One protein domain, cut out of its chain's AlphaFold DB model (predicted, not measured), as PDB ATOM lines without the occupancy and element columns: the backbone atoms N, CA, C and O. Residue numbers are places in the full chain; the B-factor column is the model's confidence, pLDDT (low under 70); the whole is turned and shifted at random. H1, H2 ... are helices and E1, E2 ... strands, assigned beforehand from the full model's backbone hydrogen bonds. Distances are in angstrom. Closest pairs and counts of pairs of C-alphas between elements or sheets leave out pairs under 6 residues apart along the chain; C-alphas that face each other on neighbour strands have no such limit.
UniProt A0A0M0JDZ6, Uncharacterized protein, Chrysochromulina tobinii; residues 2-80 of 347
ATOM      1  N   CYS A   2     216.968 152.551 235.233       35.38
ATOM      2  CA  CYS A   2     215.880 153.484 234.898       35.38
ATOM      3  C   CYS A   2     215.783 154.599 235.960       35.38
ATOM      4  O   CYS A   2     214.698 155.014 236.336       35.38
ATOM      5  N   THR A   3     216.919 155.095 236.461       51.38
ATOM      6  CA  THR A   3     216.989 156.067 237.576       51.38
ATOM      7  C   THR A   3     216.588 157.505 237.199       51.38
ATOM      8  O   THR A   3     216.726 158.420 238.004       51.38
ATOM      9  N   ASN A   4     216.074 157.733 235.984       67.44
ATOM     10  CA  ASN A   4     215.686 159.064 235.496       67.44
ATOM     11  C   ASN A   4     214.179 159.220 235.234       67.44
ATOM     12  O   ASN A   4     213.763 160.302 234.829       67.44
ATOM     13  N   PHE A   5     213.360 158.186 235.462       80.31
ATOM     14  CA  PHE A   5     211.960 158.175 235.014       80.31
ATOM     15  C   PHE A   5     211.145 159.378 235.522       80.31
ATOM     16  O   PHE A   5     210.434 160.011 234.745       80.31
ATOM     17  N   PHE A   6     211.301 159.746 236.797       84.19
ATOM     18  CA  PHE A   6     210.586 160.875 237.405       84.19
ATOM     19  C   PHE A   6     211.312 162.224 237.290       84.19
ATOM     20  O   PHE A   6     210.689 163.263 237.489       84.19
ATOM     21  N   ARG A   7     212.606 162.246 236.936       79.75
ATOM     22  CA  ARG A   7     213.405 163.490 236.896       79.75
ATOM     23  C   ARG A   7     212.932 164.466 235.825       79.75
ATOM     24  O   ARG A   7     213.033 165.674 235.997       79.75
ATOM     25  N   GLU A   8     212.416 163.939 234.722       81.69
ATOM     26  CA  GLU A   8     211.924 164.744 233.600       81.69
ATOM     27  C   GLU A   8     210.467 165.192 233.792       81.69
ATOM     28  O   GLU A   8     209.916 165.930 232.972       81.69
ATOM     29  N   TRP A   9     209.809 164.751 234.867       84.31
ATOM     30  CA  TRP A   9     208.411 165.075 235.098       84.31
ATOM     31  C   TRP A   9     208.245 166.496 235.623       84.31
ATOM     32  O   TRP A   9     208.956 166.961 236.512       84.31
ATOM     33  N   ALA A  10     207.213 167.180 235.126       83.81
ATOM     34  CA  ALA A  10     206.815 168.465 235.679       83.81
ATOM     35  C   ALA A  10     206.441 168.318 237.173       83.81
ATOM     36  O   ALA A  10     205.702 167.387 237.517       83.81
ATOM     37  N   PRO A  11     206.818 169.271 238.054       84.31
ATOM     38  CA  PRO A  11     206.554 169.178 239.494       84.31
ATOM     39  C   PRO A  11     205.085 168.919 239.845       84.31
ATOM     40  O   PRO A  11     204.781 168.174 240.770       84.31
ATOM     41  N   ARG A  12     204.144 169.480 239.074       85.75
ATOM     42  CA  ARG A  12     202.702 169.243 239.266       85.75
ATOM     43  C   ARG A  12     202.316 167.775 239.082       85.75
ATOM     44  O   ARG A  12     201.529 167.265 239.871       85.75
ATOM     45  N   ARG A  13     202.868 167.110 238.061       88.06
ATOM     46  CA  ARG A  13     202.617 165.689 237.772       88.06
ATOM     47  C   ARG A  13     203.156 164.818 238.902       88.06
ATOM     48  O   ARG A  13     202.452 163.942 239.392       88.06
ATOM     49  N   LEU A  14     204.372 165.124 239.355       89.56
ATOM     50  CA  LEU A  14     205.029 164.414 240.447       89.56
ATOM     51  C   LEU A  14     204.287 164.583 241.779       89.56
ATOM     52  O   LEU A  14     204.033 163.601 242.466       89.56
ATOM     53  N   HIS A  15     203.861 165.803 242.118       90.56
ATOM     54  CA  HIS A  15     203.072 166.056 243.326       90.56
ATOM     55  C   HIS A  15     201.694 165.391 243.292       90.56
ATOM     56  O   HIS A  15     201.215 164.951 244.333       90.56
ATOM     57  N   ALA A  16     201.064 165.297 242.120       90.31
ATOM     58  CA  ALA A  16     199.798 164.591 241.969       90.31
ATOM     59  C   ALA A  16     199.977 163.087 242.258       90.31
ATOM     60  O   ALA A  16     199.226 162.522 243.057       90.31
ATOM     61  N   LEU A  17     201.017 162.464 241.687       93.19
ATOM     62  CA  LEU A  17     201.370 161.073 241.983       93.19
ATOM     63  C   LEU A  17     201.690 160.873 243.470       93.19
ATOM     64  O   LEU A  17     201.133 159.984 244.104       93.19
ATOM     65  N   ALA A  18     202.545 161.728 244.031       93.50
ATOM     66  CA  ALA A  18     202.952 161.676 245.430       93.50
ATOM     67  C   ALA A  18     201.754 161.780 246.388       93.50
ATOM     68  O   ALA A  18     201.661 161.013 247.342       93.50
ATOM     69  N   ALA A  19     200.802 162.677 246.108       92.25
ATOM     70  CA  ALA A  19     199.586 162.816 246.904       92.25
ATOM     71  C   ALA A  19     198.750 161.529 246.910       92.25
ATOM     72  O   ALA A  19     198.254 161.139 247.962       92.25
ATOM     73  N   LYS A  20     198.639 160.851 245.758       93.38
ATOM     74  CA  LYS A  20     197.914 159.581 245.657       93.38
ATOM     75  C   LYS A  20     198.658 158.433 246.342       93.38
ATOM     76  O   LYS A  20     198.039 157.634 247.039       93.38
ATOM     77  N   LEU A  21     199.981 158.360 246.179       94.06
ATOM     78  CA  LEU A  21     200.812 157.342 246.824       94.06
ATOM     79  C   LEU A  21     200.807 157.480 248.348       94.06
ATOM     80  O   LEU A  21     200.735 156.462 249.024       94.06
ATOM     81  N   ASN A  22     200.794 158.700 248.889       92.44
ATOM     82  CA  ASN A  22     200.754 158.953 250.335       92.44
ATOM     83  C   ASN A  22     199.510 158.369 251.044       92.44
ATOM     84  O   ASN A  22     199.499 158.263 252.268       92.44
ATOM     85  N   GLU A  23     198.467 157.961 250.308       91.69
ATOM     86  CA  GLU A  23     197.313 157.239 250.869       91.69
ATOM     87  C   GLU A  23     197.655 155.793 251.280       91.69
ATOM     88  O   GLU A  23     197.002 155.226 252.156       91.69
ATOM     89  N   VAL A  24     198.662 155.184 250.646       91.06
ATOM     90  CA  VAL A  24     198.981 153.746 250.769       91.06
ATOM     91  C   VAL A  24     200.457 153.456 251.060       91.06
ATOM     92  O   VAL A  24     200.781 152.383 251.574       91.06
ATOM     93  N   CYS A  25     201.335 154.416 250.778       90.81
ATOM     94  CA  CYS A  25     202.785 154.353 250.887       90.81
ATOM     95  C   CYS A  25     203.263 155.447 251.849       90.81
ATOM     96  O   CYS A  25     202.901 156.614 251.714       90.81
ATOM     97  N   TYR A  26     204.052 155.065 252.847       88.69
ATOM     98  CA  TYR A  26     204.572 155.969 253.873       88.69
ATOM     99  C   TYR A  26     205.895 155.439 254.414       88.69
ATOM    100  O   TYR A  26     206.184 154.245 254.306       88.69
ATOM    101  N   LEU A  27     206.701 156.323 254.997       88.12
ATOM    102  CA  LEU A  27     207.989 155.952 255.570       88.12
ATOM    103  C   LEU A  27     207.790 155.158 256.873       88.12
ATOM    104  O   LEU A  27     207.029 155.563 257.751       88.12
ATOM    105  N   VAL A  28     208.462 154.012 256.992       83.50
ATOM    106  CA  VAL A  28     208.438 153.123 258.158       83.50
ATOM    107  C   VAL A  28     209.862 152.724 258.515       83.50
ATOM    108  O   VAL A  28     210.516 151.985 257.784       83.50
ATOM    109  N   GLY A  29     210.330 153.176 259.679       83.00
ATOM    110  CA  GLY A  29     211.725 152.985 260.071       83.00
ATOM    111  C   GLY A  29     212.642 153.750 259.121       83.00
ATOM    112  O   GLY A  29     212.562 154.977 259.069       83.00
ATOM    113  N   ASP A  30     213.455 153.005 258.373       79.62
ATOM    114  CA  ASP A  30     214.497 153.541 257.491       79.62
ATOM    115  C   ASP A  30     214.123 153.474 255.998       79.62
ATOM    116  O   ASP A  30     214.934 153.810 255.145       79.62
ATOM    117  N   GLY A  31     212.903 153.046 255.653       84.81
ATOM    118  CA  GLY A  31     212.486 152.904 254.257       84.81
ATOM    119  C   GLY A  31     210.985 153.053 254.051       84.81
ATOM    120  O   GLY A  31     210.207 153.174 254.999       84.81
ATOM    121  N   PHE A  32     210.550 153.068 252.794       88.06
ATOM    122  CA  PHE A  32     209.128 153.167 252.474       88.06
ATOM    123  C   PHE A  32     208.425 151.821 252.629       88.06
ATOM    124  O   PHE A  32     208.882 150.786 252.145       88.06
ATOM    125  N   LYS A  33     207.228 151.845 253.217       90.44
ATOM    126  CA  LYS A  33     206.246 150.797 252.958       90.44
ATOM    127  C   LYS A  33     205.825 150.911 251.498       90.44
ATOM    128  O   LYS A  33     205.161 151.881 251.136       90.44
ATOM    129  N   LEU A  34     206.198 149.926 250.688       88.31
ATOM    130  CA  LEU A  34     205.907 149.928 249.258       88.31
ATOM    131  C   LEU A  34     204.391 149.967 248.970       88.31
ATOM    132  O   LEU A  34     203.599 149.436 249.761       88.31
ATOM    133  N   PRO A  35     203.983 150.623 247.866       87.88
ATOM    134  CA  PRO A  35     202.593 150.645 247.414       87.88
ATOM    135  C   PRO A  35     202.103 149.240 247.001       87.88
ATOM    136  O   PRO A  35     202.889 148.290 246.989       87.88
ATOM    137  N   PRO A  36     200.803 149.073 246.682       89.50
ATOM    138  CA  PRO A  36     200.273 147.811 246.171       89.50
ATOM    139  C   PRO A  36     201.072 147.287 244.976       89.50
ATOM    140  O   PRO A  36     201.522 148.068 244.136       89.50
ATOM    141  N   SER A  37     201.206 145.965 244.871       88.25
ATOM    142  CA  SER A  37     201.866 145.333 243.728       88.25
ATOM    143  C   SER A  37     201.100 145.586 242.422       88.25
ATOM    144  O   SER A  37     199.970 146.079 242.418       88.25
ATOM    145  N   ASP A  38     201.703 145.201 241.302       81.81
ATOM    146  CA  ASP A  38     201.112 145.252 239.957       81.81
ATOM    147  C   ASP A  38     199.718 144.597 239.849       81.81
ATOM    148  O   ASP A  38     198.893 145.014 239.036       81.81
ATOM    149  N   GLY A  39     199.430 143.607 240.701       79.19
ATOM    150  CA  GLY A  39     198.121 142.958 240.817       79.19
ATOM    151  C   GLY A  39     196.953 143.878 241.211       79.19
ATOM    152  O   GLY A  39     195.806 143.529 240.933       79.19
ATOM    153  N   ASP A  40     197.207 145.050 241.805       89.06
ATOM    154  CA  ASP A  40     196.178 146.069 242.067       89.06
ATOM    155  C   ASP A  40     196.024 147.014 240.862       89.06
ATOM    156  O   ASP A  40     196.423 148.182 240.859       89.06
ATOM    157  N   PHE A  41     195.468 146.465 239.783       87.75
ATOM    158  CA  PHE A  41     195.346 147.162 238.503       87.75
ATOM    159  C   PHE A  41     194.506 148.447 238.596       87.75
ATOM    160  O   PHE A  41     194.838 149.451 237.968       87.75
ATOM    161  N   GLU A  42     193.435 148.448 239.397       90.81
ATOM    162  CA  GLU A  42     192.544 149.606 239.540       90.81
ATOM    163  C   GLU A  42     193.263 150.801 240.178       90.81
ATOM    164  O   GLU A  42     193.143 151.938 239.695       90.81
ATOM    165  N   PHE A  43     194.073 150.548 241.212       93.31
ATOM    166  CA  PHE A  43     194.915 151.569 241.826       93.31
ATOM    167  C   PHE A  43     195.875 152.186 240.801       93.31
ATOM    168  O   PHE A  43     195.900 153.410 240.625       93.31
ATOM    169  N   TRP A  44     196.618 151.356 240.067       93.62
ATOM    170  CA  TRP A  44     197.625 151.836 239.120       93.62
ATOM    171  C   TRP A  44     197.026 152.514 237.884       93.62
ATOM    172  O   TRP A  44     197.581 153.510 237.414       93.62
ATOM    173  N   CYS A  45     195.864 152.075 237.395       90.75
ATOM    174  CA  CYS A  45     195.120 152.791 236.352       90.75
ATOM    175  C   CYS A  45     194.649 154.170 236.817       90.75
ATOM    176  O   CYS A  45     194.693 155.134 236.047       90.75
ATOM    177  N   THR A  46     194.225 154.285 238.076       91.06
ATOM    178  CA  THR A  46     193.841 155.571 238.667       91.06
ATOM    179  C   THR A  46     195.046 156.506 238.745       91.06
ATOM    180  O   THR A  46     194.955 157.658 238.318       91.06
ATOM    181  N   CYS A  47     196.193 156.007 239.217       91.12
ATOM    182  CA  CYS A  47     197.451 156.753 239.247       91.12
ATOM    183  C   CYS A  47     197.871 157.218 237.845       91.12
ATOM    184  O   CYS A  47     198.139 158.404 237.662       91.12
ATOM    185  N   ALA A  48     197.857 156.325 236.849       90.31
ATOM    186  CA  ALA A  48     198.181 156.643 235.455       90.31
ATOM    187  C   ALA A  48     197.257 157.734 234.884       90.31
ATOM    188  O   ALA A  48     197.717 158.744 234.350       90.31
ATOM    189  N   THR A  49     195.943 157.593 235.079       89.06
ATOM    190  CA  THR A  49     194.946 158.589 234.648       89.06
ATOM    191  C   THR A  49     195.193 159.948 235.302       89.06
ATOM    192  O   THR A  49     195.148 160.991 234.646       89.06
ATOM    193  N   LEU A  50     195.498 159.955 236.600       88.94
ATOM    194  CA  LEU A  50     195.756 161.169 237.366       88.94
ATOM    195  C   LEU A  50     197.007 161.905 236.870       88.94
ATOM    196  O   LEU A  50     196.968 163.120 236.686       88.94
ATOM    197  N   VAL A  51     198.094 161.187 236.578       87.75
ATOM    198  CA  VAL A  51     199.329 161.814 236.083       87.75
ATOM    199  C   VAL A  51     199.252 162.217 234.607       87.75
ATOM    200  O   VAL A  51     199.979 163.124 234.208       87.75
ATOM    201  N   ASN A  52     198.385 161.589 233.806       85.38
ATOM    202  CA  ASN A  52     198.199 161.921 232.386       85.38
ATOM    203  C   ASN A  52     197.160 163.042 232.179       85.38
ATOM    204  O   ASN A  52     197.312 163.879 231.299       85.38
ATOM    205  N   SER A  53     196.135 163.155 233.030       76.75
ATOM    206  CA  SER A  53     195.085 164.187 232.894       76.75
ATOM    207  C   SER A  53     195.568 165.634 233.108       76.75
ATOM    208  O   SER A  53     194.900 166.585 232.698       76.75
ATOM    209  N   GLY A  54     196.747 165.829 233.708       62.19
ATOM    210  CA  GLY A  54     197.352 167.143 233.952       62.19
ATOM    211  C   GLY A  54     198.240 167.698 232.827       62.19
ATOM    212  O   GLY A  54     198.776 168.796 232.988       62.19
ATOM    213  N   THR A  55     198.442 166.974 231.717       58.59
ATOM    214  CA  THR A  55     199.511 167.264 230.730       58.59
ATOM    215  C   THR A  55     199.049 167.962 229.444       58.59
ATOM    216  O   THR A  55     199.886 168.322 228.620       58.59
ATOM    217  N   HIS A  56     197.754 168.261 229.285       50.59
ATOM    218  CA  HIS A  56     197.150 168.757 228.032       50.59
ATOM    219  C   HIS A  56     197.694 170.082 227.443       50.59
ATOM    220  O   HIS A  56     197.213 170.507 226.395       50.59
ATOM    221  N   MET A  57     198.661 170.765 228.070       47.44
ATOM    222  CA  MET A  57     199.106 172.105 227.650       47.44
ATOM    223  C   MET A  57     200.614 172.264 227.403       47.44
ATOM    224  O   MET A  57     201.012 173.312 226.900       47.44
ATOM    225  N   CYS A  58     201.473 171.282 227.701       42.78
ATOM    226  CA  CYS A  58     202.921 171.428 227.489       42.78
ATOM    227  C   CYS A  58     203.578 170.114 227.055       42.78
ATOM    228  O   CYS A  58     203.824 169.259 227.896       42.78
ATOM    229  N   ALA A  59     203.928 170.046 225.764       44.25
ATOM    230  CA  ALA A  59     204.733 169.012 225.100       44.25
ATOM    231  C   ALA A  59     204.159 167.573 225.157       44.25
ATOM    232  O   ALA A  59     203.435 167.220 226.085       44.25
ATOM    233  N   PRO A  60     204.450 166.715 224.162       46.16
ATOM    234  CA  PRO A  60     204.036 165.317 224.183       46.16
ATOM    235  C   PRO A  60     204.897 164.562 225.202       46.16
ATOM    236  O   PRO A  60     205.858 163.887 224.846       46.16
ATOM    237  N   LEU A  61     204.597 164.715 226.489       54.16
ATOM    238  CA  LEU A  61     205.045 163.751 227.482       54.16
ATOM    239  C   LEU A  61     204.277 162.460 227.204       54.16
ATOM    240  O   LEU A  61     203.051 162.486 227.128       54.16
ATOM    241  N   LEU A  62     205.014 161.367 226.996       62.12
ATOM    242  CA  LEU A  62     204.468 160.032 226.767       62.12
ATOM    243  C   LEU A  62     203.400 159.739 227.830       62.12
ATOM    244  O   LEU A  62     203.658 159.894 229.033       62.12
ATOM    245  N   ASP A  63     202.203 159.361 227.382       72.81
ATOM    246  CA  ASP A  63     201.201 158.773 228.264       72.81
ATOM    247  C   ASP A  63     201.860 157.590 228.966       72.81
ATOM    248  O   ASP A  63     202.453 156.722 228.327       72.81
ATOM    249  N   VAL A  64     201.820 157.604 230.293       83.31
ATOM    250  CA  VAL A  64     202.440 156.553 231.096       83.31
ATOM    251  C   VAL A  64     201.381 155.502 231.367       83.31
ATOM    252  O   VAL A  64     200.295 155.839 231.853       83.31
ATOM    253  N   ASP A  65     201.686 154.250 231.037       88.81
ATOM    254  CA  ASP A  65     200.816 153.130 231.364       88.81
ATOM    255  C   ASP A  65     200.943 152.726 232.842       88.81
ATOM    256  O   ASP A  65     201.880 153.093 233.554       88.81
ATOM    257  N   SER A  66     199.943 151.997 233.334       89.50
ATOM    258  CA  SER A  66     199.851 151.607 234.740       89.50
ATOM    259  C   SER A  66     200.953 150.637 235.179       89.50
ATOM    260  O   SER A  66     201.339 150.660 236.345       89.50
ATOM    261  N   VAL A  67     201.455 149.793 234.275       89.12
ATOM    262  CA  VAL A  67     202.463 148.768 234.581       89.12
ATOM    263  C   VAL A  67     203.847 149.405 234.670       89.12
ATOM    264  O   VAL A  67     204.557 149.202 235.654       89.12
ATOM    265  N   ASP A  68     204.197 150.242 233.698       89.00
ATOM    266  CA  ASP A  68     205.421 151.037 233.682       89.00
ATOM    267  C   ASP A  68     205.477 151.971 234.891       89.00
ATOM    268  O   ASP A  68     206.514 152.065 235.553       89.00
ATOM    269  N   LEU A  69     204.350 152.600 235.247       91.31
ATOM    270  CA  LEU A  69     204.260 153.427 236.449       91.31
ATOM    271  C   LEU A  69     204.509 152.616 237.722       91.31
ATOM    272  O   LEU A  69     205.294 153.043 238.566       91.31
ATOM    273  N   CYS A  70     203.861 151.458 237.857       92.62
ATOM    274  CA  CYS A  70     204.040 150.571 239.004       92.62
ATOM    275  C   CYS A  70     205.513 150.178 239.166       92.62
ATOM    276  O   CYS A  70     206.084 150.353 240.244       92.62
ATOM    277  N   ASN A  71     206.138 149.701 238.088       91.50
ATOM    278  CA  ASN A  71     207.533 149.270 238.093       91.50
ATOM    279  C   ASN A  71     208.482 150.421 238.438       91.50
ATOM    280  O   ASN A  71     209.381 150.247 239.259       91.50
ATOM    281  N   ALA A  72     208.261 151.602 237.856       91.19
ATOM    282  CA  ALA A  72     209.076 152.778 238.133       91.19
ATOM    283  C   ALA A  72     208.959 153.228 239.596       91.19
ATOM    284  O   ALA A  72     209.977 153.516 240.217       91.19
ATOM    285  N   VAL A  73     207.747 153.255 240.167       92.94
ATOM    286  CA  VAL A  73     207.549 153.630 241.578       92.94
ATOM    287  C   VAL A  73     208.225 152.631 242.515       92.94
ATOM    288  O   VAL A  73     208.905 153.047 243.448       92.94
ATOM    289  N   HIS A  74     208.072 151.326 242.274       92.31
ATOM    290  CA  HIS A  74     208.728 150.312 243.105       92.31
ATOM    291  C   HIS A  74     210.248 150.431 243.023       92.31
ATOM    292  O   HIS A  74     210.904 150.509 244.055       92.31
ATOM    293  N   GLN A  75     210.793 150.533 241.809       90.44
ATOM    294  CA  GLN A  75     212.228 150.682 241.605       90.44
ATOM    295  C   GLN A  75     212.794 151.929 242.294       90.44
ATOM    296  O   GLN A  75     213.912 151.883 242.802       90.44
ATOM    297  N   ASP A  76     212.052 153.036 242.285       90.19
ATOM    298  CA  ASP A  76     212.513 154.297 242.864       90.19
ATOM    299  C   ASP A  76     212.455 154.286 244.399       90.19
ATOM    300  O   ASP A  76     213.335 154.857 245.033       90.19
ATOM    301  N   LEU A  77     211.463 153.617 245.004       90.69
ATOM    302  CA  LEU A  77     211.241 153.632 246.458       90.69
ATOM    303  C   LEU A  77     211.872 152.455 247.223       90.69
ATOM    304  O   LEU A  77     212.112 152.582 248.423       90.69
ATOM    305  N   GLU A  78     212.139 151.319 246.572       87.69
ATOM    306  CA  GLU A  78     212.600 150.083 247.230       87.69
ATOM    307  C   GLU A  78     213.990 150.212 247.864       87.69
ATOM    308  O   GLU A  78     214.240 149.644 248.925       87.69
ATOM    309  N   SER A  79     214.890 150.981 247.249       82.38
ATOM    310  CA  SER A  79     216.269 151.150 247.723       82.38
ATOM    311  C   SER A  79     216.494 152.421 248.541       82.38
ATOM    312  O   SER A  79     217.640 152.823 248.741       82.38
ATOM    313  N   ILE A  80     215.427 153.102 248.966       89.56
ATOM    314  CA  ILE A  80     215.560 154.354 249.710       89.56
ATOM    315  C   ILE A  80     215.850 154.068 251.174       89.56
ATOM    316  O   ILE A  80     215.018 153.497 251.876       89.56
TER     317      ILE A  80
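Overview. This is residues 2 to 80 of the 347 residues of an uncharacterized protein of Chrysochromulina tobinii (UniProt A0A0M0JDZ6). Two helices, H1 and H2, lie side by side and run opposite ways, while a third, H3, begins at H2 and runs off about perpendicular to it. A small strand hairpin, E1 and E2, makes one end of the elongated whole, and the loop of residues 54 to 65 reaches out to the other end. The printed part has 79 residues, with three named helices and two named strands in the order H1, E1, E2, H2, H3. The sheet has the order E1 - E2 and is antiparallel, and the class is mostly helix. The whole is compact, with a radius of gyration of the C-alphas of 12.4 A and spans of 40 by 25 by 21 A.

Arrangement. After residues 2 to 10 comes H1, residues 11 to 21. A tight link of 4 residues joins it to E1, residues 26 to 28. E1 forms a hairpin with E2, residues 31 to 33, over a tight link of 2 residues. These strands are antiparallel, with 123 degrees between their directions; N 28 and O 31 are 2.8 A apart and N 33 and O 26 are 2.8 A apart, both within hydrogen-bond range. The C-alphas of Leu 27 and Phe 32, which face each other, are 4.3 A apart. H2, residues 41 to 53, touches H1 with residues 47 to 52 alone. Their closest C-alphas, those of Arg 13 and Val 51, are 5.4 A apart. H1 and H2 run opposite ways at a shallow tilt of 20 degrees. H3, residues 66 to 77, touches H2 with residues 66 to 70 alone, the closest C-alphas being those of Trp 44 and Ser 66, 4.9 A apart. The lines of H2 and H3 are about perpendicular, at 89 degrees. H1 and H3 are apart. The closest C-alphas of E2 and H3, those of Phe 32 and Leu 77, are 6.4 A apart. In H1, H2 and H3 every O i to N i+4 pair is within hydrogen-bond range.

Along the chain. H1 begins at C-alpha 11, (206.554, 169.178, 239.494), and is 15.1 A long from first to last C-alpha. H2 begins at C-alpha 41, (195.346, 147.162, 238.503), and is 17.9 A long. H3 is 16.5 A long and ends at C-alpha 77, (211.241, 153.632, 246.458). E1 and E2 have three residues each.

Size, cuts and confidence. The two C-alphas farthest apart, those of Gly 29 and Met 57, are 39.7 A apart. The printed part has no cut. The link from H2 to H3, 12 residues, is long, and the link from E2 to H2, 7 residues, is short. The mean pLDDT of the printed part is 82.5; residues 2 to 4 and 54 to 62 are under 70.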